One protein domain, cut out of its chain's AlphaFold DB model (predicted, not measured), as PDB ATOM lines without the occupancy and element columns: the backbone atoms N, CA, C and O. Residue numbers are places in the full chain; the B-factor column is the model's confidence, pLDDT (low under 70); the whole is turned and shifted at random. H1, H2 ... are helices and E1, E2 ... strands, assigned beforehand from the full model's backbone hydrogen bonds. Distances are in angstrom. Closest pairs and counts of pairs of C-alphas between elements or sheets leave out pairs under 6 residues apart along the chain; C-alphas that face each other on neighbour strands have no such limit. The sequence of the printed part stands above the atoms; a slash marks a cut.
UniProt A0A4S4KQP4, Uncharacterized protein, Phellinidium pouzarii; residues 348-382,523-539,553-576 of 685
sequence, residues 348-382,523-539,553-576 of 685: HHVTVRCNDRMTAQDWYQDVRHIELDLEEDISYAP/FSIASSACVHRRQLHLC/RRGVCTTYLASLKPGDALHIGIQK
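What this domain is: This is residues 348 to 382, 523 to 539 and 553 to 576 of the 685 residues of an uncharacterized protein of Phellinidium pouzarii (UniProt A0A4S4KQP4). One strongly twisted and curled sheet of four strands makes the core, with a single short helix, H1, across one face of it. The long hairpin of E1 and E2 runs through the middle of the sheet, E3 lies along the free side of E2, and E4 pairs with the first residues of E1, where that strand bends. The printed part has 76 residues with one named helix and four named strands, in the order E1, E2, E3, H1, E4 along the chain. The sheet's order is E3, E2, E1, E4, all antiparallel, and the class is mixed, helices and strands. The whole is compact, with a radius of gyration of the C-alphas of 12.9 A, and its outline is elongated, with spans of 38 by 23 by 21 A.

Where its parts are: E1, residues 348 to 357, begins with C-alpha 348 at (46.275, -22.721, -40.327), measures 24.7 A and bends by 57 degrees at residue 351. E2, residues 367 to 374, measures 22.5 A. E3, residues 535 to 539, measures 13.6 A. H1, residues 556 to 563, begins with C-alpha 556 at (51.810, -11.054, -57.110) and measures 10.9 A. E4, residues 569 to 575, measures 19.7 A and ends with C-alpha 575 at (48.375, -11.878, -36.713).

How they stand to each other: E1 and E2 are inner strands and form a hairpin, antiparallel at 149 degrees between their directions; N 353 and O 371 are 2.8 A apart, within hydrogen-bond range. E1 is also antiparallel to the edge strand E4: C-alphas 349 and 571 face each other at 4.8 A, and N 350 and O 570 are within hydrogen-bond range at 2.9 A. The other edge strand, E3, is antiparallel to E2 at 165 degrees between their directions, with N 538 and O 370 within hydrogen-bond range at 2.8 A. E3 and E4 are apart. H1 is on the sheet at a height over the sheet of 9.5 A. It lies over E2, but only just, with 3 of its C-alphas falling on that strand, and runs across the strands at 82 degrees to E2 on the local plane. The closest C-alphas of E1 and H1 are those of Asn 355 and Ala 562, 7.6 A apart. In H1 every O i to N i+4 pair is within hydrogen-bond range.

The domain as a whole: The two C-alphas farthest apart are those of Asp 362 and Asp 377, at 38.2 A. Residues 383 to 522 are not printed, and C-alphas 382 and 523 are 12.3 A apart across that cut; residues 540 to 552 are not printed either, with 20.5 A from C-alpha 539 to C-alpha 553. Of the links that are printed whole, H1 to E4 is tight and E1 to E2 is short. Residues 523 to 534 hold no named element. The mean pLDDT of the printed part is 94.6, and no printed residue is under 70.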
ATOM      1  N   HIS A 348      47.440 -21.844 -40.272       90.06
ATOM      2  CA  HIS A 348      46.275 -22.721 -40.327       90.06
ATOM      3  C   HIS A 348      46.002 -23.168 -41.765       90.06
ATOM      4  O   HIS A 348      46.135 -22.376 -42.704       90.06
ATOM      5  N   HIS A 349      45.601 -24.431 -41.931       91.94
ATOM      6  CA  HIS A 349      45.125 -24.956 -43.209       91.94
ATOM      7  C   HIS A 349      43.685 -24.490 -43.457       91.94
ATOM      8  O   HIS A 349      42.830 -24.597 -42.573       91.94
ATOM      9  N   VAL A 350      43.427 -23.945 -44.646       94.88
ATOM     10  CA  VAL A 350      42.115 -23.410 -45.020       94.88
ATOM     11  C   VAL A 350      41.755 -23.765 -46.458       94.88
ATOM     12  O   VAL A 350      42.614 -23.821 -47.339       94.88
ATOM     13  N   THR A 351      40.459 -23.954 -46.699       97.69
ATOM     14  CA  THR A 351      39.905 -24.230 -48.031       97.69
ATOM     15  C   THR A 351      39.101 -23.027 -48.509       97.69
ATOM     16  O   THR A 351      38.323 -22.449 -47.751       97.69
ATOM     17  N   VAL A 352      39.249 -22.637 -49.771       98.44
ATOM     18  CA  VAL A 352      38.453 -21.557 -50.367       98.44
ATOM     19  C   VAL A 352      36.995 -22.002 -50.492       98.44
ATOM     20  O   VAL A 352      36.692 -22.973 -51.184       98.44
ATOM     21  N   ARG A 353      36.084 -21.264 -49.854       98.00
ATOM     22  CA  ARG A 353      34.628 -21.441 -49.953       98.00
ATOM     23  C   ARG A 353      34.059 -20.671 -51.145       98.00
ATOM     24  O   ARG A 353      33.339 -21.249 -51.955       98.00
ATOM     25  N   CYS A 354      34.408 -19.391 -51.285       98.06
ATOM     26  CA  CYS A 354      34.053 -18.568 -52.446       98.06
ATOM     27  C   CYS A 354      35.142 -17.533 -52.774       98.06
ATOM     28  O   CYS A 354      36.023 -17.258 -51.957       98.06
ATOM     29  N   ASN A 355      35.094 -16.973 -53.986       98.38
ATOM     30  CA  ASN A 355      36.032 -15.958 -54.477       98.38
ATOM     31  C   ASN A 355      35.306 -15.036 -55.471       98.38
ATOM     32  O   ASN A 355      35.553 -15.053 -56.681       98.38
ATOM     33  N   ASP A 356      34.352 -14.276 -54.945       97.50
ATOM     34  CA  ASP A 356      33.313 -13.618 -55.726       97.50
ATOM     35  C   ASP A 356      33.632 -12.145 -55.961       97.50
ATOM     36  O   ASP A 356      33.964 -11.386 -55.046       97.50
ATOM     37  N   ARG A 357      33.487 -11.698 -57.210       97.06
ATOM     38  CA  ARG A 357      33.662 -10.290 -57.562       97.06
ATOM     39  C   ARG A 357      32.495  -9.453 -57.031       97.06
ATOM     40  O   ARG A 357      31.350  -9.643 -57.421       97.06
ATOM     41  N   MET A 358      32.815  -8.465 -56.198       95.88
ATOM     42  CA  MET A 358      31.862  -7.525 -55.596       95.88
ATOM     43  C   MET A 358      31.571  -6.292 -56.456       95.88
ATOM     44  O   MET A 358      30.583  -5.598 -56.222       95.88
ATOM     45  N   THR A 359      32.468  -5.942 -57.379       96.88
ATOM     46  CA  THR A 359      32.271  -4.804 -58.289       96.88
ATOM     47  C   THR A 359      31.513  -5.223 -59.539       96.88
ATOM     48  O   THR A 359      31.615  -6.363 -59.986       96.88
ATOM     49  N   ALA A 360      30.777  -4.287 -60.141       95.88
ATOM     50  CA  ALA A 360      30.105  -4.535 -61.415       95.88
ATOM     51  C   ALA A 360      31.106  -5.009 -62.483       95.88
ATOM     52  O   ALA A 360      32.258  -4.568 -62.511       95.88
ATOM     53  N   GLN A 361      30.670  -5.902 -63.374       94.31
ATOM     54  CA  GLN A 361      31.587  -6.615 -64.267       94.31
ATOM     55  C   GLN A 361      32.326  -5.693 -65.255       94.31
ATOM     56  O   GLN A 361      33.478  -5.958 -65.604       94.31
ATOM     57  N   ASP A 362      31.697  -4.582 -65.641       93.69
ATOM     58  CA  ASP A 362      32.248  -3.516 -66.485       93.69
ATOM     59  C   ASP A 362      33.086  -2.475 -65.715       93.69
ATOM     60  O   ASP A 362      33.605  -1.526 -66.303       93.69
ATOM     61  N   TRP A 363      33.243  -2.625 -64.396       94.31
ATOM     62  CA  TRP A 363      34.065  -1.727 -63.594       94.31
ATOM     63  C   TRP A 363      35.560  -1.997 -63.786       94.31
ATOM     64  O   TRP A 363      35.993  -3.144 -63.885       94.31
ATOM     65  N   TYR A 364      36.374  -0.938 -63.795       90.00
ATOM     66  CA  TYR A 364      37.821  -1.047 -64.033       90.00
ATOM     67  C   TYR A 364      38.575  -1.765 -62.894       90.00
ATOM     68  O   TYR A 364      39.622  -2.358 -63.141       90.00
ATOM     69  N   GLN A 365      38.069  -1.701 -61.654       93.88
ATOM     70  CA  GLN A 365      38.677  -2.345 -60.487       93.88
ATOM     71  C   GLN A 365      37.902  -3.607 -60.121       93.88
ATOM     72  O   GLN A 365      36.718  -3.541 -59.784       93.88
ATOM     73  N   ASP A 366      38.580  -4.748 -60.168       96.12
ATOM     74  CA  ASP A 366      38.117  -6.000 -59.571       96.12
ATOM     75  C   ASP A 366      38.366  -5.918 -58.052       96.12
ATOM     76  O   ASP A 366      39.494  -5.679 -57.612       96.12
ATOM     77  N   VAL A 367      37.302  -6.028 -57.255       97.88
ATOM     78  CA  VAL A 367      37.373  -6.171 -55.793       97.88
ATOM     79  C   VAL A 367      36.556  -7.395 -55.437       97.88
ATOM     80  O   VAL A 367      35.413  -7.506 -55.885       97.88
ATOM     81  N   ARG A 368      37.133  -8.300 -54.648       98.12
ATOM     82  CA  ARG A 368      36.548  -9.605 -54.350       98.12
ATOM     83  C   ARG A 368      36.247  -9.800 -52.878       98.12
ATOM     84  O   ARG A 368      37.011  -9.354 -52.021       98.12
ATOM     85  N   HIS A 369      35.157 -10.511 -52.629       98.44
ATOM     86  CA  HIS A 369      34.891 -11.189 -51.377       98.44
ATOM     87  C   HIS A 369      35.496 -12.587 -51.471       98.44
ATOM     88  O   HIS A 369      35.248 -13.291 -52.446       98.44
ATOM     89  N   ILE A 370      36.308 -12.975 -50.495       98.62
ATOM     90  CA  ILE A 370      36.872 -14.327 -50.432       98.62
ATOM     91  C   ILE A 370      36.497 -14.905 -49.079       98.62
ATOM     92  O   ILE A 370      36.840 -14.309 -48.059       98.62
ATOM     93  N   GLU A 371      35.806 -16.039 -49.073       98.31
ATOM     94  CA  GLU A 371      35.509 -16.806 -47.864       98.31
ATOM     95  C   GLU A 371      36.446 -18.011 -47.791       98.31
ATOM     96  O   GLU A 371      36.613 -18.734 -48.777       98.31
ATOM     97  N   LEU A 372      37.052 -18.224 -46.627       97.88
ATOM     98  CA  LEU A 372      37.956 -19.330 -46.331       97.88
ATOM     99  C   LEU A 372      37.366 -20.149 -45.178       97.88
ATOM    100  O   LEU A 372      37.128 -19.603 -44.100       97.88
ATOM    101  N   ASP A 373      37.131 -21.438 -45.406       97.19
ATOM    102  CA  ASP A 373      36.735 -22.399 -44.375       97.19
ATOM    103  C   ASP A 373      37.960 -22.886 -43.603       97.19
ATOM    104  O   ASP A 373      38.981 -23.228 -44.203       97.19
ATOM    105  N   LEU A 374      37.835 -22.966 -42.277       92.62
ATOM    106  CA  LEU A 374      38.897 -23.423 -41.384       92.62
ATOM    107  C   LEU A 374      38.573 -24.804 -40.789       92.62
ATOM    108  O   LEU A 374      37.428 -25.124 -40.437       92.62
ATOM    109  N   GLU A 375      39.597 -25.647 -40.679       88.31
ATOM    110  CA  GLU A 375      39.468 -27.027 -40.185       88.31
ATOM    111  C   GLU A 375      39.237 -27.117 -38.669       88.31
ATOM    112  O   GLU A 375      38.629 -28.080 -38.192       88.31
ATOM    113  N   GLU A 376      39.626 -26.079 -37.933       85.94
ATOM    114  CA  GLU A 376      39.515 -25.966 -36.479       85.94
ATOM    115  C   GLU A 376      38.845 -24.636 -36.067       85.94
ATOM    116  O   GLU A 376      38.732 -23.698 -36.863       85.94
ATOM    117  N   ASP A 377      38.351 -24.554 -34.826       83.81
ATOM    118  CA  ASP A 377      37.800 -23.315 -34.261       83.81
ATOM    119  C   ASP A 377      38.946 -22.365 -33.879       83.81
ATOM    120  O   ASP A 377      39.634 -22.576 -32.879       83.81
ATOM    121  N   ILE A 378      39.146 -21.300 -34.662       84.00
ATOM    122  CA  ILE A 378      40.245 -20.344 -34.464       84.00
ATOM    123  C   ILE A 378      39.706 -19.014 -33.946       84.00
ATOM    124  O   ILE A 378      38.841 -18.385 -34.557       84.00
ATOM    125  N   SER A 379      40.251 -18.574 -32.815       84.38
ATOM    126  CA  SER A 379      39.920 -17.295 -32.195       84.38
ATOM    127  C   SER A 379      40.766 -16.171 -32.791       84.38
ATOM    128  O   SER A 379      41.961 -16.087 -32.520       84.38
ATOM    129  N   TYR A 380      40.127 -15.268 -33.533       91.75
ATOM    130  CA  TYR A 380      40.706 -14.002 -33.986       91.75
ATOM    131  C   TYR A 380      39.764 -12.840 -33.644       91.75
ATOM    132  O   TYR A 380      38.541 -13.005 -33.608       91.75
ATOM    133  N   ALA A 381      40.323 -11.660 -33.377       92.44
ATOM    134  CA  ALA A 381      39.565 -10.468 -33.020       92.44
ATOM    135  C   ALA A 381      39.262  -9.593 -34.254       92.44
ATOM    136  O   ALA A 381      40.045  -9.555 -35.208       92.44
ATOM    137  N   PRO A 382      38.159  -8.821 -34.258       92.75
ATOM    138  CA  PRO A 382      37.938  -7.808 -35.282       92.75
ATOM    139  C   PRO A 382      39.067  -6.776 -35.307       92.75
ATOM    140  O   PRO A 382      39.353  -6.129 -34.300       92.75
ATOM    141  N   PHE A 523      46.309  -8.952 -45.065       96.50
ATOM    142  CA  PHE A 523      44.953  -8.517 -45.409       96.50
ATOM    143  C   PHE A 523      44.104  -8.402 -44.144       96.50
ATOM    144  O   PHE A 523      44.064  -9.330 -43.343       96.50
ATOM    145  N   SER A 524      43.406  -7.282 -43.955       96.81
ATOM    146  CA  SER A 524      42.456  -7.136 -42.847       96.81
ATOM    147  C   SER A 524      41.315  -8.141 -42.967       96.81
ATOM    148  O   SER A 524      40.670  -8.222 -44.017       96.81
ATOM    149  N   ILE A 525      41.052  -8.869 -41.884       97.69
ATOM    150  CA  ILE A 525      39.956  -9.834 -41.824       97.69
ATOM    151  C   ILE A 525      38.619  -9.076 -41.859       97.69
ATOM    152  O   ILE A 525      38.449  -8.048 -41.200       97.69
ATOM    153  N   ALA A 526      37.684  -9.569 -42.672       97.88
ATOM    154  CA  ALA A 526      36.398  -8.938 -42.966       97.88
ATOM    155  C   ALA A 526      35.194  -9.606 -42.275       97.88
ATOM    156  O   ALA A 526      34.052  -9.209 -42.513       97.88
ATOM    157  N   SER A 527      35.424 -10.614 -41.437       97.19
ATOM    158  CA  SER A 527      34.422 -11.352 -40.651       97.19
ATOM    159  C   SER A 527      34.667 -11.213 -39.147       97.19
ATOM    160  O   SER A 527      35.763 -10.867 -38.721       97.19
ATOM    161  N   SER A 528      33.647 -11.501 -38.339       95.19
ATOM    162  CA  SER A 528      33.796 -11.794 -36.907       95.19
ATOM    163  C   SER A 528      33.751 -13.312 -36.718       95.19
ATOM    164  O   SER A 528      32.844 -13.950 -37.250       95.19
ATOM    165  N   ALA A 529      34.667 -13.872 -35.922       93.88
ATOM    166  CA  ALA A 529      34.667 -15.294 -35.565       93.88
ATOM    167  C   ALA A 529      33.415 -15.719 -34.762       93.88
ATOM    168  O   ALA A 529      33.018 -16.884 -34.799       93.88
ATOM    169  N   CYS A 530      32.767 -14.780 -34.060       92.19
ATOM    170  CA  CYS A 530      31.540 -15.036 -33.301       92.19
ATOM    171  C   CYS A 530      30.314 -15.190 -34.216       92.19
ATOM    172  O   CYS A 530      29.453 -16.031 -33.958       92.19
ATOM    173  N   VAL A 531      30.257 -14.399 -35.294       93.94
ATOM    174  CA  VAL A 531      29.189 -14.452 -36.309       93.94
ATOM    175  C   VAL A 531      29.431 -15.582 -37.313       93.94
ATOM    176  O   VAL A 531      28.506 -16.303 -37.676       93.94
ATOM    177  N   HIS A 532      30.684 -15.756 -37.732       93.56
ATOM    178  CA  HIS A 532      31.115 -16.685 -38.770       93.56
ATOM    179  C   HIS A 532      32.081 -17.716 -38.172       93.56
ATOM    180  O   HIS A 532      33.301 -17.622 -38.321       93.56
ATOM    181  N   ARG A 533      31.536 -18.706 -37.449       92.00
ATOM    182  CA  ARG A 533      32.351 -19.794 -36.883       92.00
ATOM    183  C   ARG A 533      33.071 -20.556 -37.990       92.00
ATOM    184  O   ARG A 533      32.452 -20.918 -38.988       92.00
ATOM    185  N   ARG A 534      34.361 -20.836 -37.773       93.19
ATOM    186  CA  ARG A 534      35.237 -21.567 -38.709       93.19
ATOM    187  C   ARG A 534      35.270 -20.981 -40.123       93.19
ATOM    188  O   ARG A 534      35.489 -21.706 -41.089       93.19
ATOM    189  N   GLN A 535      35.075 -19.668 -40.231       95.38
ATOM    190  CA  GLN A 535      35.127 -18.918 -41.480       95.38
ATOM    191  C   GLN A 535      35.966 -17.649 -41.303       95.38
ATOM    192  O   GLN A 535      35.853 -16.928 -40.305       95.38
ATOM    193  N   LEU A 536      36.803 -17.353 -42.295       96.81
ATOM    194  CA  LEU A 536      37.582 -16.121 -42.383       96.81
ATOM    195  C   LEU A 536      37.313 -15.470 -43.736       96.81
ATOM    196  O   LEU A 536      37.502 -16.080 -44.784       96.81
ATOM    197  N   HIS A 537      36.843 -14.226 -43.707       98.25
ATOM    198  CA  HIS A 537      36.449 -13.490 -44.902       98.25
ATOM    199  C   HIS A 537      37.494 -12.419 -45.220       98.25
ATOM    200  O   HIS A 537      38.045 -11.793 -44.313       98.25
ATOM    201  N   LEU A 538      37.717 -12.139 -46.500       98.50
ATOM    202  CA  LEU A 538      38.602 -11.080 -46.989       98.50
ATOM    203  C   LEU A 538      37.861 -10.162 -47.970       98.50
ATOM    204  O   LEU A 538      36.930 -10.578 -48.659       98.50
ATOM    205  N   CYS A 539      38.309  -8.909 -48.065       98.19
ATOM    206  CA  CYS A 539      37.862  -7.943 -49.072       98.19
ATOM    207  C   CYS A 539      39.089  -7.427 -49.837       98.19
ATOM    208  O   CYS A 539      39.853  -6.609 -49.319       98.19
ATOM    209  N   ARG A 553      50.889  -4.119 -65.264       89.88
ATOM    210  CA  ARG A 553      51.469  -4.587 -64.007       89.88
ATOM    211  C   ARG A 553      50.392  -5.243 -63.162       89.88
ATOM    212  O   ARG A 553      49.247  -4.784 -63.138       89.88
ATOM    213  N   ARG A 554      50.770  -6.304 -62.451       92.38
ATOM    214  CA  ARG A 554      49.885  -7.083 -61.581       92.38
ATOM    215  C   ARG A 554      50.544  -7.293 -60.222       92.38
ATOM    216  O   ARG A 554      51.747  -7.509 -60.154       92.38
ATOM    217  N   GLY A 555      49.774  -7.231 -59.140       93.31
ATOM    218  CA  GLY A 555      50.284  -7.578 -57.811       93.31
ATOM    219  C   GLY A 555      50.387  -9.093 -57.657       93.31
ATOM    220  O   GLY A 555      49.398  -9.785 -57.902       93.31
ATOM    221  N   VAL A 556      51.544  -9.605 -57.226       94.88
ATOM    222  CA  VAL A 556      51.810 -11.054 -57.110       94.88
ATOM    223  C   VAL A 556      50.747 -11.753 -56.255       94.88
ATOM    224  O   VAL A 556      50.002 -12.595 -56.752       94.88
ATOM    225  N   CYS A 557      50.577 -11.327 -54.998       96.62
ATOM    226  CA  CYS A 557      49.620 -11.963 -54.086       96.62
ATOM    227  C   CYS A 557      48.158 -11.793 -54.503       96.62
ATOM    228  O   CYS A 557      47.369 -12.718 -54.344       96.62
ATOM    229  N   THR A 558      47.777 -10.649 -55.073       97.00
ATOM    230  CA  THR A 558      46.401 -10.471 -55.553       97.00
ATOM    231  C   THR A 558      46.126 -11.258 -56.832       97.00
ATOM    232  O   THR A 558      44.985 -11.625 -57.066       97.00
ATOM    233  N   THR A 559      47.147 -11.546 -57.645       95.56
ATOM    234  CA  THR A 559      47.017 -12.424 -58.820       95.56
ATOM    235  C   THR A 559      46.855 -13.876 -58.389       95.56
ATOM    236  O   THR A 559      45.973 -14.557 -58.905       95.56
ATOM    237  N   TYR A 560      47.637 -14.318 -57.397       96.94
ATOM    238  CA  TYR A 560      47.466 -15.618 -56.749       96.94
ATOM    239  C   TYR A 560      46.042 -15.767 -56.187       96.94
ATOM    240  O   TYR A 560      45.300 -16.630 -56.650       96.94
ATOM    241  N   LEU A 561      45.599 -14.849 -55.318       97.50
ATOM    242  CA  LEU A 561      44.238 -14.859 -54.763       97.50
ATOM    243  C   LEU A 561      43.146 -14.789 -55.843       97.50
ATOM    244  O   LEU A 561      42.119 -15.445 -55.714       97.50
ATOM    245  N   ALA A 562      43.355 -14.041 -56.929       96.19
ATOM    246  CA  ALA A 562      42.400 -13.967 -58.036       96.19
ATOM    247  C   ALA A 562      42.300 -15.261 -58.870       96.19
ATOM    248  O   ALA A 562      41.330 -15.412 -59.618       96.19
ATOM    249  N   SER A 563      43.290 -16.156 -58.772       95.94
ATOM    250  CA  SER A 563      43.331 -17.443 -59.480       95.94
ATOM    251  C   SER A 563      42.678 -18.599 -58.716       95.94
ATOM    252  O   SER A 563      42.278 -19.575 -59.351       95.94
ATOM    253  N   LEU A 564      42.535 -18.462 -57.392       97.19
ATOM    254  CA  LEU A 564      41.947 -19.473 -56.514       97.19
ATOM    255  C   LEU A 564      40.459 -19.707 -56.811       97.19
ATOM    256  O   LEU A 564      39.707 -18.769 -57.092       97.19
ATOM    257  N   LYS A 565      40.023 -20.954 -56.682       97.69
ATOM    258  CA  LYS A 565      38.654 -21.430 -56.903       97.69
ATOM    259  C   LYS A 565      38.095 -22.078 -55.633       97.69
ATOM    260  O   LYS A 565      38.874 -22.526 -54.797       97.69
ATOM    261  N   PRO A 566      36.762 -22.190 -55.492       98.19
ATOM    262  CA  PRO A 566      36.157 -23.006 -54.444       98.19
ATOM    263  C   PRO A 566      36.735 -24.429 -54.427       98.19
ATOM    264  O   PRO A 566      36.781 -25.084 -55.469       98.19
ATOM    265  N   GLY A 567      37.168 -24.888 -53.254       97.38
ATOM    266  CA  GLY A 567      37.850 -26.169 -53.055       97.38
ATOM    267  C   GLY A 567      39.382 -26.121 -53.124       97.38
ATOM    268  O   GLY A 567      40.011 -27.094 -52.716       97.38
ATOM    269  N   ASP A 568      39.997 -25.022 -53.577       97.12
ATOM    270  CA  ASP A 568      41.457 -24.870 -53.507       97.12
ATOM    271  C   ASP A 568      41.908 -24.692 -52.047       97.12
ATOM    272  O   ASP A 568      41.283 -23.964 -51.271       97.12
ATOM    273  N   ALA A 569      43.023 -25.327 -51.686       94.19
ATOM    274  CA  ALA A 569      43.612 -25.254 -50.354       94.19
ATOM    275  C   ALA A 569      44.788 -24.265 -50.293       94.19
ATOM    276  O   ALA A 569      45.579 -24.150 -51.233       94.19
ATOM    277  N   LEU A 570      44.930 -23.575 -49.162       92.62
ATOM    278  CA  LEU A 570      46.074 -22.721 -48.851       92.62
ATOM    279  C   LEU A 570      46.348 -22.683 -47.342       92.62
ATOM    280  O   LEU A 570      45.545 -23.134 -46.530       92.62
ATOM    281  N   HIS A 571      47.492 -22.115 -46.971       90.00
ATOM    282  CA  HIS A 571      47.839 -21.850 -45.578       90.00
ATOM    283  C   HIS A 571      47.808 -20.348 -45.310       90.00
ATOM    284  O   HIS A 571      48.353 -19.565 -46.097       90.00
ATOM    285  N   ILE A 572      47.204 -19.951 -44.192       92.56
ATOM    286  CA  ILE A 572      47.170 -18.556 -43.743       92.56
ATOM    287  C   ILE A 572      47.672 -18.448 -42.307       92.56
ATOM    288  O   ILE A 572      47.310 -19.252 -41.453       92.56
ATOM    289  N   GLY A 573      48.491 -17.437 -42.036       92.31
ATOM    290  CA  GLY A 573      48.799 -17.022 -40.673       92.31
ATOM    291  C   GLY A 573      47.735 -16.049 -40.179       92.31
ATOM    292  O   GLY A 573      47.175 -15.298 -40.979       92.31
ATOM    293  N   ILE A 574      47.479 -16.009 -38.876       92.19
ATOM    294  CA  ILE A 574      46.685 -14.935 -38.263       92.19
ATOM    295  C   ILE A 574      47.594 -14.120 -37.349       92.19
ATOM    296  O   ILE A 574      48.328 -14.663 -36.528       92.19
ATOM    297  N   GLN A 575      47.562 -12.796 -37.502       89.94
ATOM    298  CA  GLN A 575      48.375 -11.878 -36.713       89.94
ATOM    299  C   GLN A 575      47.519 -10.764 -36.119       89.94
ATOM    300  O   GLN A 575      46.643 -10.204 -36.784       89.94
ATOM    301  N   LYS A 576      47.836 -10.391 -34.873       89.31
ATOM    302  CA  LYS A 576      47.149  -9.309 -34.170       89.31
ATOM    303  C   LYS A 576      47.205  -7.993 -34.956       89.31
ATOM    304  O   LYS A 576      48.272  -7.553 -35.410       89.31
TER     305      LYS A 576